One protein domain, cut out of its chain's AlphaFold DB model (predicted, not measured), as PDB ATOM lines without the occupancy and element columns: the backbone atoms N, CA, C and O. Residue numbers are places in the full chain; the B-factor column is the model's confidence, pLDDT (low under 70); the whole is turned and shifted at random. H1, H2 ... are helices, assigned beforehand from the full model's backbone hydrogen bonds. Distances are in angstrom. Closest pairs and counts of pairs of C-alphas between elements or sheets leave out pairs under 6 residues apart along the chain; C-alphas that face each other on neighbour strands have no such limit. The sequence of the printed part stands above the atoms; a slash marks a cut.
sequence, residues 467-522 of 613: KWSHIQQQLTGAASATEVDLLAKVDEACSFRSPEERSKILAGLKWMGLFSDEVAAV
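What this domain is: This is residues 467 to 522 of the 613 residues of an uncharacterized protein of Fusarium oxysporum (UniProt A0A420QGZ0). Three short helices follow one another round a loose loop: H1 and H2 make one side, H3 the opposite side, and the tail after H3 folds back to near the first printed residue. The printed part has 56 residues, with H1, H2 and H3 in that order and no named strand, and its class is all helix. It is compact, with a radius of gyration of the C-alphas of 11.2 A, and only just elongated, spanning 33 by 22 by 16 A.

Where its parts are: H1, residues 468 to 476, begins at C-alpha 468 (118.345, 8.377, 104.782) and measures 12.0 A. H2, residues 483 to 493, measures 15.2 A. H3, residues 499 to 511, measures 18.0 A and ends at C-alpha 511 (116.653, -0.581, 96.583).

How they stand to each other: H1 and H2 touch, their closest C-alphas being those of Gln 473 and Leu 486, 6.6 A apart. They run the same way at a shallow tilt of 31 degrees. H2 and H3 are near each other, with closest C-alphas 8.1 A apart. H1 and H3 are apart. Every O i to N i+4 pair is within hydrogen-bond range in H1, H2 and H3.

The domain as a whole: The C-alphas of Ser 498 and Val 522 are the two farthest apart, 33.7 A. The printed part has no cut and no long link between its helices. Confidence is low at residues 512 and 520 to 522.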
ATOM      1  N   LYS A 467     120.838   9.765 108.770       83.38
ATOM      2  CA  LYS A 467     120.293   8.586 108.083       83.38
ATOM      3  C   LYS A 467     119.341   8.983 106.957       83.38
ATOM      4  O   LYS A 467     118.642   9.993 107.076       83.38
ATOM      5  N   TRP A 468     119.252   8.159 105.916       77.44
ATOM      6  CA  TRP A 468     118.345   8.377 104.782       77.44
ATOM      7  C   TRP A 468     116.882   8.565 105.195       77.44
ATOM      8  O   TRP A 468     116.237   9.511 104.747       77.44
ATOM      9  N   SER A 469     116.403   7.755 106.135       81.56
ATOM     10  CA  SER A 469     115.073   7.854 106.742       81.56
ATOM     11  C   SER A 469     114.766   9.239 107.340       81.56
ATOM     12  O   SER A 469     113.716   9.827 107.072       81.56
ATOM     13  N   HIS A 470     115.707   9.815 108.093       81.62
ATOM     14  CA  HIS A 470     115.567  11.136 108.720       81.62
ATOM     15  C   HIS A 470     115.700  12.282 107.714       81.62
ATOM     16  O   HIS A 470     114.999  13.290 107.821       81.62
ATOM     17  N   ILE A 471     116.574  12.125 106.717       79.44
ATOM     18  CA  ILE A 471     116.685  13.079 105.610       79.44
ATOM     19  C   ILE A 471     115.359  13.120 104.850       79.44
ATOM     20  O   ILE A 471     114.822  14.202 104.616       79.44
ATOM     21  N   GLN A 472     114.789  11.960 104.526       78.56
ATOM     22  CA  GLN A 472     113.529  11.878 103.802       78.56
ATOM     23  C   GLN A 472     112.371  12.441 104.629       78.56
ATOM     24  O   GLN A 472     111.578  13.202 104.084       78.56
ATOM     25  N   GLN A 473     112.319  12.171 105.938       83.50
ATOM     26  CA  GLN A 473     111.321  12.757 106.836       83.50
ATOM     27  C   GLN A 473     111.345  14.291 106.792       83.50
ATOM     28  O   GLN A 473     110.304  14.924 106.625       83.50
ATOM     29  N   GLN A 474     112.530  14.894 106.910       80.69
ATOM     30  CA  GLN A 474     112.697  16.351 106.892       80.69
ATOM     31  C   GLN A 474     112.380  16.966 105.521       80.69
ATOM     32  O   GLN A 474     111.929  18.107 105.442       80.69
ATOM     33  N   LEU A 475     112.603  16.226 104.429       76.31
ATOM     34  CA  LEU A 475     112.301  16.694 103.074       76.31
ATOM     35  C   LEU A 475     110.819  16.592 102.719       76.31
ATOM     36  O   LEU A 475     110.309  17.481 102.043       76.31
ATOM     37  N   THR A 476     110.146  15.523 103.140       77.19
ATOM     38  CA  THR A 476     108.738  15.262 102.800       77.19
ATOM     39  C   THR A 476     107.760  15.792 103.844       77.19
ATOM     40  O   THR A 476     106.564  15.871 103.569       77.19
ATOM     41  N   GLY A 477     108.244  16.141 105.041       81.06
ATOM     42  CA  GLY A 477     107.397  16.488 106.180       81.06
ATOM     43  C   GLY A 477     106.614  15.287 106.721       81.06
ATOM     44  O   GLY A 477     105.494  15.457 107.204       81.06
ATOM     45  N   ALA A 478     107.149  14.069 106.591       84.75
ATOM     46  CA  ALA A 478     106.512  12.874 107.139       84.75
ATOM     47  C   ALA A 478     106.438  12.933 108.673       84.75
ATOM     48  O   ALA A 478     107.314  13.493 109.338       84.75
ATOM     49  N   ALA A 479     105.393  12.325 109.241       83.38
ATOM     50  CA  ALA A 479     105.153  12.339 110.683       83.38
ATOM     51  C   ALA A 479     106.303  11.686 111.472       83.38
ATOM     52  O   ALA A 479     106.658  12.157 112.552       83.38
ATOM     53  N   SER A 480     106.935  10.655 110.904       87.75
ATOM     54  CA  SER A 480     108.132  10.013 111.447       87.75
ATOM     55  C   SER A 480     109.084   9.549 110.337       87.75
ATOM     56  O   SER A 480     108.734   9.550 109.157       87.75
ATOM     57  N   ALA A 481     110.295   9.137 110.722       85.62
ATOM     58  CA  ALA A 481     111.274   8.507 109.833       85.62
ATOM     59  C   ALA A 481     110.973   7.017 109.557       85.62
ATOM     60  O   ALA A 481     111.805   6.314 108.990       85.62
ATOM     61  N   THR A 482     109.809   6.500 109.969       87.75
ATOM     62  CA  THR A 482     109.445   5.108 109.681       87.75
ATOM     63  C   THR A 482     109.088   4.934 108.210       87.75
ATOM     64  O   THR A 482     108.473   5.797 107.587       87.75
ATOM     65  N   GLU A 483     109.435   3.778 107.645       82.62
ATOM     66  CA  GLU A 483     109.170   3.481 106.236       82.62
ATOM     67  C   GLU A 483     107.676   3.607 105.884       82.62
ATOM     68  O   GLU A 483     107.342   4.091 104.808       82.62
ATOM     69  N   VAL A 484     106.770   3.247 106.801       87.38
ATOM     70  CA  VAL A 484     105.314   3.363 106.598       87.38
ATOM     71  C   VAL A 484     104.892   4.820 106.391       87.38
ATOM     72  O   VAL A 484     104.195   5.117 105.421       87.38
ATOM     73  N   ASP A 485     105.355   5.733 107.248       86.25
ATOM     74  CA  ASP A 485     105.001   7.155 107.166       86.25
ATOM     75  C   ASP A 485     105.662   7.845 105.965       86.25
ATOM     76  O   ASP A 485     105.069   8.727 105.337       86.25
ATOM     77  N   LEU A 486     106.876   7.420 105.602       84.62
ATOM     78  CA  LEU A 486     107.573   7.911 104.413       84.62
ATOM     79  C   LEU A 486     106.877   7.452 103.123       84.62
ATOM     80  O   LEU A 486     106.712   8.255 102.205       84.62
ATOM     81  N   LEU A 487     106.425   6.196 103.060       85.12
ATOM     82  CA  LEU A 487     105.672   5.662 101.921       85.12
ATOM     83  C   LEU A 487     104.282   6.295 101.803       85.12
ATOM     84  O   LEU A 487     103.868   6.613 100.692       85.12
ATOM     85  N   ALA A 488     103.605   6.562 102.923       84.94
ATOM     86  CA  ALA A 488     102.329   7.276 102.921       84.94
ATOM     87  C   ALA A 488     102.461   8.674 102.291       84.94
ATOM     88  O   ALA A 488     101.591   9.095 101.531       84.94
ATOM     89  N   LYS A 489     103.584   9.370 102.527       84.62
ATOM     90  CA  LYS A 489     103.876  10.648 101.860       84.62
ATOM     91  C   LYS A 489     104.176  10.508 100.372       84.62
ATOM     92  O   LYS A 489     103.835  11.408  99.609       84.62
ATOM     93  N   VAL A 490     104.782   9.401  99.944       81.69
ATOM     94  CA  VAL A 490     104.947   9.108  98.512       81.69
ATOM     95  C   VAL A 490     103.584   8.893  97.853       81.69
ATOM     96  O   VAL A 490     103.351   9.428  96.776       81.69
ATOM     97  N   ASP A 491     102.669   8.186  98.514       83.88
ATOM     98  CA  ASP A 491     101.312   7.954  98.003       83.88
ATOM     99  C   ASP A 491     100.453   9.218  97.974       83.88
ATOM    100  O   ASP A 491      99.647   9.395  97.067       83.88
ATOM    101  N   GLU A 492     100.632  10.113  98.946       84.56
ATOM    102  CA  GLU A 492      99.983  11.428  98.953       84.56
ATOM    103  C   GLU A 492     100.499  12.314  97.808       84.56
ATOM    104  O   GLU A 492      99.731  13.046  97.187       84.56
ATOM    105  N   ALA A 493     101.801  12.249  97.521       76.00
ATOM    106  CA  ALA A 493     102.452  13.115  96.543       76.00
ATOM    107  C   ALA A 493     102.404  12.586  95.099       76.00
ATOM    108  O   ALA A 493     102.691  13.345  94.171       76.00
ATOM    109  N   CYS A 494     102.113  11.300  94.877       77.31
ATOM    110  CA  CYS A 494     102.235  10.659  93.567       77.31
ATOM    111  C   CYS A 494     100.988   9.865  93.166       77.31
ATOM    112  O   CYS A 494     100.467   9.051  93.922       77.31
ATOM    113  N   SER A 495     100.581  10.024  91.907       81.31
ATOM    114  CA  SER A 495      99.533   9.218  91.274       81.31
ATOM    115  C   SER A 495     100.163   8.104  90.437       81.31
ATOM    116  O   SER A 495     100.948   8.384  89.530       81.31
ATOM    117  N   PHE A 496      99.798   6.848  90.699       82.94
ATOM    118  CA  PHE A 496     100.308   5.683  89.966       82.94
ATOM    119  C   PHE A 496      99.274   5.163  88.964       82.94
ATOM    120  O   PHE A 496      98.079   5.143  89.254       82.94
ATOM    121  N   ARG A 497      99.724   4.715  87.789       78.00
ATOM    122  CA  ARG A 497      98.853   4.192  86.722       78.00
ATOM    123  C   ARG A 497      98.286   2.820  87.067       78.00
ATOM    124  O   ARG A 497      97.204   2.483  86.597       78.00
ATOM    125  N   SER A 498      99.003   2.032  87.871       85.62
ATOM    126  CA  SER A 498      98.520   0.758  88.406       85.62
ATOM    127  C   SER A 498      99.216   0.373  89.725       85.62
ATOM    128  O   SER A 498     100.293   0.900  90.037       85.62
ATOM    129  N   PRO A 499      98.645  -0.566  90.504       85.00
ATOM    130  CA  PRO A 499      99.284  -1.107  91.709       85.00
ATOM    131  C   PRO A 499     100.654  -1.756  91.447       85.00
ATOM    132  O   PRO A 499     101.553  -1.689  92.290       85.00
ATOM    133  N   GLU A 500     100.850  -2.354  90.272       83.88
ATOM    134  CA  GLU A 500     102.109  -2.980  89.856       83.88
ATOM    135  C   GLU A 500     103.189  -1.934  89.564       83.88
ATOM    136  O   GLU A 500     104.339  -2.105  89.972       83.88
ATOM    137  N   GLU A 501     102.829  -0.821  88.912       80.69
ATOM    138  CA  GLU A 501     103.744   0.303  88.676       80.69
ATOM    139  C   GLU A 501     104.185   0.926  90.002       80.69
ATOM    140  O   GLU A 501     105.384   1.107  90.230       80.69
ATOM    141  N   ARG A 502     103.230   1.165  90.911       85.94
ATOM    142  CA  ARG A 502     103.522   1.632  92.270       85.94
ATOM    143  C   ARG A 502     104.514   0.704  92.962       85.94
ATOM    144  O   ARG A 502     105.540   1.156  93.461       85.94
ATOM    145  N   SER A 503     104.240  -0.598  92.952       84.44
ATOM    146  CA  SER A 503     105.089  -1.592  93.616       84.44
ATOM    147  C   SER A 503     106.504  -1.616  93.032       84.44
ATOM    148  O   SER A 503     107.475  -1.680  93.783       84.44
ATOM    149  N   LYS A 504     106.639  -1.484  91.707       79.31
ATOM    150  CA  LYS A 504     107.933  -1.429  91.015       79.31
ATOM    151  C   LYS A 504     108.725  -0.158  91.342       79.31
ATOM    152  O   LYS A 504     109.926  -0.242  91.588       79.31
ATOM    153  N   ILE A 505     108.068   1.002  91.372       74.94
ATOM    154  CA  ILE A 505     108.704   2.281  91.725       74.94
ATOM    155  C   ILE A 505     109.153   2.262  93.188       74.94
ATOM    156  O   ILE A 505     110.304   2.585  93.478       74.94
ATOM    157  N   LEU A 506     108.284   1.822  94.102       81.44
ATOM    158  CA  LEU A 506     108.621   1.729  95.521       81.44
ATOM    159  C   LEU A 506     109.743   0.721  95.777       81.44
ATOM    160  O   LEU A 506     110.626   0.999  96.584       81.44
ATOM    161  N   ALA A 507     109.765  -0.408  95.064       77.50
ATOM    162  CA  ALA A 507     110.880  -1.351  95.127       77.50
ATOM    163  C   ALA A 507     112.204  -0.705  94.685       77.50
ATOM    164  O   ALA A 507     113.222  -0.920  95.335       77.50
ATOM    165  N   GLY A 508     112.193   0.138  93.644       71.25
ATOM    166  CA  GLY A 508     113.369   0.900  93.213       71.25
ATOM    167  C   GLY A 508     113.843   1.928  94.249       71.25
ATOM    168  O   GLY A 508     115.035   2.022  94.525       71.25
ATOM    169  N   LEU A 509     112.918   2.665  94.871       75.19
ATOM    170  CA  LEU A 509     113.237   3.632  95.935       75.19
ATOM    171  C   LEU A 509     113.815   2.946  97.184       75.19
ATOM    172  O   LEU A 509     114.777   3.445  97.770       75.19
ATOM    173  N   LYS A 510     113.267   1.780  97.558       76.81
ATOM    174  CA  LYS A 510     113.796   0.933  98.638       76.81
ATOM    175  C   LYS A 510     115.177   0.382  98.300       76.81
ATOM    176  O   LYS A 510     116.062   0.412  99.145       76.81
ATOM    177  N   TRP A 511     115.369  -0.077  97.065       71.81
ATOM    178  CA  TRP A 511     116.653  -0.581  96.583       71.81
ATOM    179  C   TRP A 511     117.759   0.485  96.635       71.81
ATOM    180  O   TRP A 511     118.886   0.167  96.992       71.81
ATOM    181  N   MET A 512     117.433   1.757  96.380       61.69
ATOM    182  CA  MET A 512     118.365   2.888  96.539       61.69
ATOM    183  C   MET A 512     118.649   3.277  98.005       61.69
ATOM    184  O   MET A 512     119.382   4.235  98.245       61.69
ATOM    185  N   GLY A 513     118.046   2.595  98.984       71.88
ATOM    186  CA  GLY A 513     118.247   2.858 100.410       71.88
ATOM    187  C   GLY A 513     117.549   4.117 100.937       71.88
ATOM    188  O   GLY A 513     117.794   4.522 102.064       71.88
ATOM    189  N   LEU A 514     116.646   4.743 100.173       74.19
ATOM    190  CA  LEU A 514     116.090   6.066 100.521       74.19
ATOM    191  C   LEU A 514     115.180   6.081 101.753       74.19
ATOM    192  O   LEU A 514     114.935   7.139 102.326       74.19
ATOM    193  N   PHE A 515     114.682   4.914 102.152       80.38
ATOM    194  CA  PHE A 515     113.887   4.732 103.367       80.38
ATOM    195  C   PHE A 515     114.652   3.955 104.444       80.38
ATOM    196  O   PHE A 515     114.057   3.535 105.434       80.38
ATOM    197  N   SER A 516     115.951   3.720 104.235       78.94
ATOM    198  CA  SER A 516     116.778   2.933 105.139       78.94
ATOM    199  C   SER A 516     117.338   3.787 106.273       78.94
ATOM    200  O   SER A 516     117.393   5.019 106.227       78.94
ATOM    201  N   ASP A 517     117.799   3.087 107.300       81.75
ATOM    202  CA  ASP A 517     118.481   3.669 108.447       81.75
ATOM    203  C   ASP A 517     120.006   3.749 108.257       81.75
ATOM    204  O   ASP A 517     120.748   3.979 109.217       81.75
ATOM    205  N   GLU A 518     120.480   3.573 107.023       79.25
ATOM    206  CA  GLU A 518     121.885   3.744 106.670       79.25
ATOM    207  C   GLU A 518     122.269   5.225 106.692       79.25
ATOM    208  O   GLU A 518     121.503   6.104 106.282       79.25
ATOM    209  N   VAL A 519     123.477   5.502 107.185       77.38
ATOM    210  CA  VAL A 519     124.028   6.858 107.227       77.38
ATOM    211  C   VAL A 519     124.309   7.313 105.800       77.38
ATOM    212  O   VAL A 519     125.082   6.687 105.075       77.38
ATOM    213  N   ALA A 520     123.681   8.412 105.399       69.81
ATOM    214  CA  ALA A 520     123.877   8.987 104.084       69.81
ATOM    215  C   ALA A 520     125.241   9.690 104.012       69.81
ATOM    216  O   ALA A 520     125.644  10.394 104.941       69.81
ATOM    217  N   ALA A 521     125.942   9.554 102.883       66.38
ATOM    218  CA  ALA A 521     127.137  10.345 102.599       66.38
ATOM    219  C   ALA A 521     126.718  11.773 102.213       66.38
ATOM    220  O   ALA A 521     126.569  12.110 101.034       66.38
ATOM    221  N   VAL A 522     126.441  12.579 103.238       57.56
ATOM    222  CA  VAL A 522     125.858  13.916 103.111       57.56
ATOM    223  C   VAL A 522     126.764  14.841 102.302       57.56
ATOM    224  O   VAL A 522     127.959  14.960 102.552       57.56
TER     225      VAL A 522